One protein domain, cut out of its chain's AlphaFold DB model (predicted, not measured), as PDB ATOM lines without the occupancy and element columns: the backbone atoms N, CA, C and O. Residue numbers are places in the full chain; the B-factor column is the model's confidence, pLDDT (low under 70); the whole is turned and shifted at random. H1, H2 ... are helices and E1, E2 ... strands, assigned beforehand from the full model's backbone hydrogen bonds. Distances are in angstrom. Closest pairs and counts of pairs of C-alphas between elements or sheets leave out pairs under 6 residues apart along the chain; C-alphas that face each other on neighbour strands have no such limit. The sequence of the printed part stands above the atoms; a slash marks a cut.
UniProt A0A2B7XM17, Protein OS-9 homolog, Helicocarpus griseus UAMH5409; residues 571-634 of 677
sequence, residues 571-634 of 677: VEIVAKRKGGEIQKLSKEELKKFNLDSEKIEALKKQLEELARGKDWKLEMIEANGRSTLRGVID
ATOM      1  N   VAL A 571      35.546  17.080 -28.421       73.00
ATOM      2  CA  VAL A 571      36.289  17.295 -29.671       73.00
ATOM      3  C   VAL A 571      36.870  18.711 -29.709       73.00
ATOM      4  O   VAL A 571      36.130  19.693 -29.670       73.00
ATOM      5  N   GLU A 572      38.192  18.837 -29.820       76.69
ATOM      6  CA  GLU A 572      38.891  20.118 -29.998       76.69
ATOM      7  C   GLU A 572      39.757  20.123 -31.266       76.69
ATOM      8  O   GLU A 572      40.533  19.204 -31.516       76.69
ATOM      9  N   ILE A 573      39.659  21.175 -32.085       82.31
ATOM     10  CA  ILE A 573      40.403  21.273 -33.351       82.31
ATOM     11  C   ILE A 573      41.817  21.811 -33.086       82.31
ATOM     12  O   ILE A 573      42.004  22.988 -32.781       82.31
ATOM     13  N   VAL A 574      42.824  20.954 -33.255       83.88
ATOM     14  CA  VAL A 574      44.243  21.239 -32.972       83.88
ATOM     15  C   VAL A 574      44.930  21.951 -34.145       83.88
ATOM     16  O   VAL A 574      45.762  22.847 -33.956       83.88
ATOM     17  N   ALA A 575      44.575  21.565 -35.370       83.50
ATOM     18  CA  ALA A 575      44.988  22.235 -36.599       83.50
ATOM     19  C   ALA A 575      43.908  22.082 -37.676       83.50
ATOM     20  O   ALA A 575      43.194  21.084 -37.704       83.50
ATOM     21  N   LYS A 576      43.794  23.052 -38.582       86.06
ATOM     22  CA  LYS A 576      42.910  22.960 -39.750       86.06
ATOM     23  C   LYS A 576      43.485  23.718 -40.936       86.06
ATOM     24  O   LYS A 576      44.092  24.776 -40.765       86.06
ATOM     25  N   ARG A 577      43.235  23.209 -42.135       82.44
ATOM     26  CA  ARG A 577      43.354  23.951 -43.386       82.44
ATOM     27  C   ARG A 577      41.963  24.436 -43.783       82.44
ATOM     28  O   ARG A 577      41.040  23.625 -43.812       82.44
ATOM     29  N   LYS A 578      41.814  25.737 -44.046       78.12
ATOM     30  CA  LYS A 578      40.600  26.299 -44.653       78.12
ATOM     31  C   LYS A 578      40.984  27.293 -45.744       78.12
ATOM     32  O   LYS A 578      41.728  28.233 -45.470       78.12
ATOM     33  N   GLY A 579      40.502  27.095 -46.971       66.06
ATOM     34  CA  GLY A 579      40.753  28.005 -48.095       66.06
ATOM     35  C   GLY A 579      42.237  28.176 -48.450       66.06
ATOM     36  O   GLY A 579      42.650  29.244 -48.894       66.06
ATOM     37  N   GLY A 580      43.058  27.145 -48.215       67.19
ATOM     38  CA  GLY A 580      44.501  27.170 -48.481       67.19
ATOM     39  C   GLY A 580      45.390  27.697 -47.344       67.19
ATOM     40  O   GLY A 580      46.597  27.460 -47.388       67.19
ATOM     41  N   GLU A 581      44.834  28.327 -46.305       71.62
ATOM     42  CA  GLU A 581      45.585  28.755 -45.116       71.62
ATOM     43  C   GLU A 581      45.534  27.684 -44.010       71.62
ATOM     44  O   GLU A 581      44.482  27.100 -43.741       71.62
ATOM     45  N   ILE A 582      46.675  27.409 -43.360       80.44
ATOM     46  CA  ILE A 582      46.781  26.411 -42.282       80.44
ATOM     47  C   ILE A 582      46.825  27.117 -40.925       80.44
ATOM     48  O   ILE A 582      47.844  27.693 -40.540       80.44
ATOM     49  N   GLN A 583      45.738  27.001 -40.168       79.62
ATOM     50  CA  GLN A 583      45.631  27.477 -38.792       79.62
ATOM     51  C   GLN A 583      46.046  26.359 -37.825       79.62
ATOM     52  O   GLN A 583      45.619  25.213 -37.967       79.62
ATOM     53  N   LYS A 584      46.877  26.684 -36.830       80.75
ATOM     54  CA  LYS A 584      47.317  25.753 -35.779       80.75
ATOM     55  C   LYS A 584      47.309  26.438 -34.416       80.75
ATOM     56  O   LYS A 584      47.621  27.626 -34.343       80.75
ATOM     57  N   LEU A 585      47.010  25.686 -33.359       79.31
ATOM     58  CA  LEU A 585      47.133  26.176 -31.983       79.31
ATOM     59  C   LEU A 585      48.589  26.531 -31.629       79.31
ATOM     60  O   LEU A 585      49.549  25.999 -32.200       79.31
ATOM     61  N   SER A 586      48.763  27.446 -30.674       77.62
ATOM     62  CA  SER A 586      50.088  27.872 -30.218       77.62
ATOM     63  C   SER A 586      50.807  26.766 -29.435       77.62
ATOM     64  O   SER A 586      50.191  25.890 -28.827       77.62
ATOM     65  N   LYS A 587      52.146  26.827 -29.369       73.00
ATOM     66  CA  LYS A 587      52.957  25.854 -28.603       73.00
ATOM     67  C   LYS A 587      52.616  25.809 -27.106       73.00
ATOM     68  O   LYS A 587      52.980  24.846 -26.437       73.00
ATOM     69  N   GLU A 588      51.972  26.845 -26.579       69.44
ATOM     70  CA  GLU A 588      51.551  26.936 -25.179       69.44
ATOM     71  C   GLU A 588      50.192  26.270 -24.953       69.44
ATOM     72  O   GLU A 588      49.986  25.631 -23.925       69.44
ATOM     73  N   GLU A 589      49.293  26.343 -25.934       70.88
ATOM     74  CA  GLU A 589      48.011  25.634 -25.923       70.88
ATOM     75  C   GLU A 589      48.207  24.135 -26.152       70.88
ATOM     76  O   GLU A 589      47.679  23.341 -25.383       70.88
ATOM     77  N   LEU A 590      49.063  23.735 -27.101       71.31
ATOM     78  CA  LEU A 590      49.393  22.321 -27.349       71.31
ATOM     79  C   LEU A 590      49.931  21.600 -26.099       71.31
ATOM     80  O   LEU A 590      49.620  20.431 -25.866       71.31
ATOM     81  N   LYS A 591      50.678  22.311 -25.245       70.00
ATOM     82  CA  LYS A 591      51.162  21.776 -23.963       70.00
ATOM     83  C   LYS A 591      50.050  21.523 -22.943       70.00
ATOM     84  O   LYS A 591      50.216  20.631 -22.120       70.00
ATOM     85  N   LYS A 592      48.925  22.250 -22.993       71.81
ATOM     86  CA  LYS A 592      47.766  22.001 -22.109       71.81
ATOM     87  C   LYS A 592      47.117  20.642 -22.388       71.81
ATOM     88  O   LYS A 592      46.539  20.058 -21.483       71.81
ATOM     89  N   PHE A 593      47.270  20.133 -23.611       64.31
ATOM     90  CA  PHE A 593      46.738  18.847 -24.071       64.31
ATOM     91  C   PHE A 593      47.762  17.700 -24.037       64.31
ATOM     92  O   PHE A 593      47.515  16.638 -24.602       64.31
ATOM     93  N   ASN A 594      48.926  17.900 -23.399       63.25
ATOM     94  CA  ASN A 594      50.046  16.947 -23.381       63.25
ATOM     95  C   ASN A 594      50.528  16.513 -24.786       63.25
ATOM     96  O   ASN A 594      51.010  15.395 -24.966       63.25
ATOM     97  N   LEU A 595      50.415  17.393 -25.790       73.81
ATOM     98  CA  LEU A 595      50.797  17.091 -27.170       73.81
ATOM     99  C   LEU A 595      52.216  17.555 -27.521       73.81
ATOM    100  O   LEU A 595      52.569  18.729 -27.374       73.81
ATOM    101  N   ASP A 596      53.000  16.651 -28.112       75.19
ATOM    102  CA  ASP A 596      54.294  16.987 -28.707       75.19
ATOM    103  C   ASP A 596      54.123  17.754 -30.026       75.19
ATOM    104  O   ASP A 596      53.585  17.242 -31.013       75.19
ATOM    105  N   SER A 597      54.689  18.963 -30.078       76.31
ATOM    106  CA  SER A 597      54.692  19.812 -31.280       76.31
ATOM    107  C   SER A 597      55.329  19.141 -32.505       76.31
ATOM    108  O   SER A 597      55.014  19.535 -33.626       76.31
ATOM    109  N   GLU A 598      56.226  18.170 -32.318       77.69
ATOM    110  CA  GLU A 598      56.899  17.453 -33.410       77.69
ATOM    111  C   GLU A 598      55.989  16.390 -34.044       77.69
ATOM    112  O   GLU A 598      55.930  16.279 -35.269       77.69
ATOM    113  N   LYS A 599      55.200  15.675 -33.227       75.56
ATOM    114  CA  LYS A 599      54.230  14.671 -33.699       75.56
ATOM    115  C   LYS A 599      53.087  15.319 -34.482       75.56
ATOM    116  O   LYS A 599      52.672  14.788 -35.507       75.56
ATOM    117  N   ILE A 600      52.625  16.498 -34.053       80.94
ATOM    118  CA  ILE A 600      51.580  17.252 -34.765       80.94
ATOM    119  C   ILE A 600      52.060  17.720 -36.143       80.94
ATOM    120  O   ILE A 600      51.325  17.573 -37.114       80.94
ATOM    121  N   GLU A 601      53.277  18.264 -36.267       82.06
ATOM    122  CA  GLU A 601      53.795  18.698 -37.577       82.06
ATOM    123  C   GLU A 601      54.041  17.498 -38.517       82.06
ATOM    124  O   GLU A 601      53.842  17.625 -39.727       82.06
ATOM    125  N   ALA A 602      54.387  16.318 -37.982       83.06
ATOM    126  CA  ALA A 602      54.470  15.075 -38.755       83.06
ATOM    127  C   ALA A 602      53.093  14.605 -39.270       83.06
ATOM    128  O   ALA A 602      52.933  14.404 -40.475       83.06
ATOM    129  N   LEU A 603      52.084  14.511 -38.392       81.69
ATOM    130  CA  LEU A 603      50.710  14.129 -38.759       81.69
ATOM    131  C   LEU A 603      50.076  15.124 -39.740       81.69
ATOM    132  O   LEU A 603      49.455  14.722 -40.720       81.69
ATOM    133  N   LYS A 604      50.297  16.427 -39.537       83.75
ATOM    134  CA  LYS A 604      49.910  17.484 -40.481       83.75
ATOM    135  C   LYS A 604      50.524  17.266 -41.863       83.75
ATOM    136  O   LYS A 604      49.831  17.440 -42.858       83.75
ATOM    137  N   LYS A 605      51.810  16.904 -41.949       85.31
ATOM    138  CA  LYS A 605      52.465  16.638 -43.238       85.31
ATOM    139  C   LYS A 605      51.823  15.441 -43.949       85.31
ATOM    140  O   LYS A 605      51.604  15.513 -45.152       85.31
ATOM    141  N   GLN A 606      51.485  14.385 -43.207       83.75
ATOM    142  CA  GLN A 606      50.776  13.223 -43.753       83.75
ATOM    143  C   GLN A 606      49.356  13.584 -44.217       83.75
ATOM    144  O   GLN A 606      48.959  13.183 -45.307       83.75
ATOM    145  N   LEU A 607      48.608  14.387 -43.451       83.50
ATOM    146  CA  LEU A 607      47.277  14.858 -43.856       83.50
ATOM    147  C   LEU A 607      47.320  15.762 -45.089       83.50
ATOM    148  O   LEU A 607      46.479  15.616 -45.968       83.50
ATOM    149  N   GLU A 608      48.316  16.637 -45.204       84.19
ATOM    150  CA  GLU A 608      48.509  17.490 -46.382       84.19
ATOM    151  C   GLU A 608      48.798  16.666 -47.655       84.19
ATOM    152  O   GLU A 608      48.281  16.976 -48.731       84.19
ATOM    153  N   GLU A 609      49.570  15.581 -47.528       85.19
ATOM    154  CA  GLU A 609      49.872  14.634 -48.612       85.19
ATOM    155  C   GLU A 609      48.645  13.788 -49.009       85.19
ATOM    156  O   GLU A 609      48.377  13.592 -50.197       85.19
ATOM    157  N   LEU A 610      47.850  13.345 -48.028       82.50
ATOM    158  CA  LEU A 610      46.614  12.584 -48.245       82.50
ATOM    159  C   LEU A 610      45.467  13.442 -48.807       82.50
ATOM    160  O   LEU A 610      44.723  12.973 -49.667       82.50
ATOM    161  N   ALA A 611      45.340  14.699 -48.371       81.69
ATOM    162  CA  ALA A 611      44.268  15.607 -48.785       81.69
ATOM    163  C   ALA A 611      44.425  16.133 -50.220       81.69
ATOM    164  O   ALA A 611      43.459  16.635 -50.791       81.69
ATOM    165  N   ARG A 612      45.621  16.035 -50.825       82.44
ATOM    166  CA  ARG A 612      45.900  16.420 -52.228       82.44
ATOM    167  C   ARG A 612      45.397  17.826 -52.611       82.44
ATOM    168  O   ARG A 612      44.936  18.040 -53.729       82.44
ATOM    169  N   GLY A 613      45.488  18.781 -51.684       77.69
ATOM    170  CA  GLY A 613      45.034  20.164 -51.881       77.69
ATOM    171  C   GLY A 613      43.624  20.483 -51.371       77.69
ATOM    172  O   GLY A 613      43.242  21.648 -51.415       77.69
ATOM    173  N   LYS A 614      42.869  19.498 -50.865       84.88
ATOM    174  CA  LYS A 614      41.583  19.723 -50.184       84.88
ATOM    175  C   LYS A 614      41.778  20.269 -48.762       84.88
ATOM    176  O   LYS A 614      42.874  20.170 -48.190       84.88
ATOM    177  N   ASP A 615      40.716  20.847 -48.206       86.75
ATOM    178  CA  ASP A 615      40.664  21.286 -46.809       86.75
ATOM    179  C   ASP A 615      40.599  20.076 -45.857       86.75
ATOM    180  O   ASP A 615      40.174  18.977 -46.223       86.75
ATOM    181  N   TRP A 616      41.111  20.249 -44.638       88.94
ATOM    182  CA  TRP A 616      41.219  19.171 -43.653       88.94
ATOM    183  C   TRP A 616      41.260  19.719 -42.223       88.94
ATOM    184  O   TRP A 616      41.692  20.849 -41.980       88.94
ATOM    185  N   LYS A 617      40.832  18.905 -41.258       89.62
ATOM    186  CA  LYS A 617      40.844  19.193 -39.817       89.62
ATOM    187  C   LYS A 617      41.600  18.080 -39.088       89.62
ATOM    188  O   LYS A 617      41.474  16.908 -39.427       89.62
ATOM    189  N   LEU A 618      42.405  18.457 -38.102       86.38
ATOM    190  CA  LEU A 618      43.047  17.561 -37.146       86.38
ATOM    191  C   LEU A 618      42.420  17.827 -35.781       86.38
ATOM    192  O   LEU A 618      42.621  18.888 -35.185       86.38
ATOM    193  N   GLU A 619      41.650  16.859 -35.315       86.12
ATOM    194  CA  GLU A 619      40.844  16.905 -34.105       86.12
ATOM    195  C   GLU A 619      41.513  16.085 -33.001       86.12
ATOM    196  O   GLU A 619      42.038  14.998 -33.241       86.12
ATOM    197  N   MET A 620      41.491  16.611 -31.782       79.75
ATOM    198  CA  MET A 620      41.728  15.856 -30.564       79.75
ATOM    199  C   MET A 620      40.380  15.442 -29.990       79.75
ATOM    200  O   MET A 620      39.539  16.298 -29.731       79.75
ATOM    201  N   ILE A 621      40.211  14.146 -29.757       80.12
ATOM    202  CA  ILE A 621      39.041  13.582 -29.090       80.12
ATOM    203  C   ILE A 621      39.494  13.100 -27.714       80.12
ATOM    204  O   ILE A 621      40.320  12.188 -27.612       80.12
ATOM    205  N   GLU A 622      38.984  13.735 -26.660       72.50
ATOM    206  CA  GLU A 622      39.167  13.299 -25.276       72.50
ATOM    207  C   GLU A 622      37.937  12.490 -24.840       72.50
ATOM    208  O   GLU A 622      36.852  13.038 -24.637       72.50
ATOM    209  N   ALA A 623      38.114  11.173 -24.712       66.88
ATOM    210  CA  ALA A 623      37.072  10.232 -24.312       66.88
ATOM    211  C   ALA A 623      37.617   9.269 -23.249       66.88
ATOM    212  O   ALA A 623      38.687   8.681 -23.410       66.88
ATOM    213  N   ASN A 624      36.887   9.095 -22.142       60.22
ATOM    214  CA  ASN A 624      37.242   8.171 -21.052       60.22
ATOM    215  C   ASN A 624      38.684   8.343 -20.511       60.22
ATOM    216  O   ASN A 624      39.347   7.367 -20.158       60.22
ATOM    217  N   GLY A 625      39.197   9.580 -20.482       58.09
ATOM    218  CA  GLY A 625      40.559   9.892 -20.028       58.09
ATOM    219  C   GLY A 625      41.680   9.483 -20.995       58.09
ATOM    220  O   GLY A 625      42.853   9.563 -20.632       58.09
ATOM    221  N   ARG A 626      41.350   9.055 -22.221       53.53
ATOM    222  CA  ARG A 626      42.306   8.874 -23.319       53.53
ATOM    223  C   ARG A 626      42.106   9.975 -24.350       53.53
ATOM    224  O   ARG A 626      40.993  10.204 -24.817       53.53
ATOM    225  N   SER A 627      43.198  10.632 -24.722       70.75
ATOM    226  CA  SER A 627      43.225  11.570 -25.836       70.75
ATOM    227  C   SER A 627      43.682  10.853 -27.108       70.75
ATOM    228  O   SER A 627      44.694  10.152 -27.123       70.75
ATOM    229  N   THR A 628      42.915  11.006 -28.184       77.38
ATOM    230  CA  THR A 628      43.227  10.455 -29.511       77.38
ATOM    231  C   THR A 628      43.240  11.574 -30.548       77.38
ATOM    232  O   THR A 628      42.628  12.622 -30.339       77.38
ATOM    233  N   LEU A 629      43.976  11.386 -31.646       83.69
ATOM    234  CA  LEU A 629      44.054  12.348 -32.747       83.69
ATOM    235  C   LEU A 629      43.369  11.772 -33.988       83.69
ATOM    236  O   LEU A 629      43.754  10.708 -34.469       83.69
ATOM    237  N   ARG A 630      42.382  12.497 -34.520       85.81
ATOM    238  CA  ARG A 630      41.611  12.138 -35.715       85.81
ATOM    239  C   ARG A 630      41.870  13.154 -36.823       85.81
ATOM    240  O   ARG A 630      41.732  14.355 -36.620       85.81
ATOM    241  N   GLY A 631      42.243  12.672 -38.004       85.00
ATOM    242  CA  GLY A 631      42.308  13.489 -39.213       85.00
ATOM    243  C   GLY A 631      41.032  13.341 -40.033       85.00
ATOM    244  O   GLY A 631      40.645  12.219 -40.354       85.00
ATOM    245  N   VAL A 632      40.398  14.456 -40.385       85.19
ATOM    246  CA  VAL A 632      39.216  14.519 -41.253       85.19
ATOM    247  C   VAL A 632      39.589  15.316 -42.500       85.19
ATOM    248  O   VAL A 632      40.059  16.448 -42.392       85.19
ATOM    249  N   ILE A 633      39.417  14.724 -43.680       86.50
ATOM    250  CA  ILE A 633      39.666  15.370 -44.975       86.50
ATOM    251  C   ILE A 633      38.311  15.681 -45.595       86.50
ATOM    252  O   ILE A 633      37.452  14.806 -45.644       86.50
ATOM    253  N   ASP A 634      38.138  16.907 -46.074       79.69
ATOM    254  CA  ASP A 634      36.910  17.351 -46.717       79.69
ATOM    255  C   ASP A 634      36.780  16.705 -48.108       79.69
ATOM    256  O   ASP A 634      37.410  17.112 -49.091       79.69
TER     257      ASP A 634
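This is residues 571 to 634 of the 677 residues of the protein "Protein OS-9 homolog" of Helicocarpus griseus UAMH5409 (UniProt A0A2B7XM17). A twisted antiparallel sheet of four strands forms a wall, with one long helix, H2, slanting over one face in two layers; the short helix H1 sits off the sheet, past the end of E2. The printed part has 64 residues, with two named helices and four named strands in the chain order E1, E2, H1, H2, E3, E4. The sheet order is E2, E1, E3, E4, and the class is mixed, helices and strands. The whole is compact, with a radius of gyration of the C-alphas of 11.5 A and spans of 33 by 23 by 17 A.

Start at E1, residues 571 to 578, which bends by 71 degrees at residue 574. It forms a hairpin with E2, residues 581 to 584; N 576 and O 583 are 2.9 A apart, within hydrogen-bond range. H1, residues 587 to 592, is not on the sheet. H2, residues 597 to 611, is on it at a height over the sheet of 8.8 A. H1 and H2 are close but not clearly touching, the closest C-alphas being Lys 587 and Ser 597, 6.8 A. E3, residues 616 to 623, is antiparallel to E1, with N 574 and O 618 at 2.8 A. H2 lies over E3 and, only just, with 3 C-alphas, over E1; it runs slantwise, at 47 degrees to E3 on the local plane. E2, H1, H2 and E3 form a split strand-helix-strand unit, two strands running the same way with E1 between them; its crossover is left-handed. E4, residues 626 to 633, forms a hairpin with E3, N 619 and O 630 being 2.8 A apart. Every O i to N i+4 pair in H2 is within hydrogen-bond range; in H1 0 of 2 are, and 1 of 3 O i to N i+3 pairs.

Find C-alpha 571 at (36.289, 17.295, -29.671); E1 runs 18.0 A from there. H2 starts at (54.692, 19.812, -31.280) and spans 20.8 A. E3 spans 21.7 A, and E4 22.8 A, ending at C-alpha 633, (39.666, 15.370, -44.975).

The C-alphas of Gly 580 and Asn 624, the two farthest apart, are 34.1 A apart. The printed part has no cut, and its links between named elements are tight. Look for pLDDT under 70 at residues 579 to 580, 588, 593 to 594 and 623 to 626.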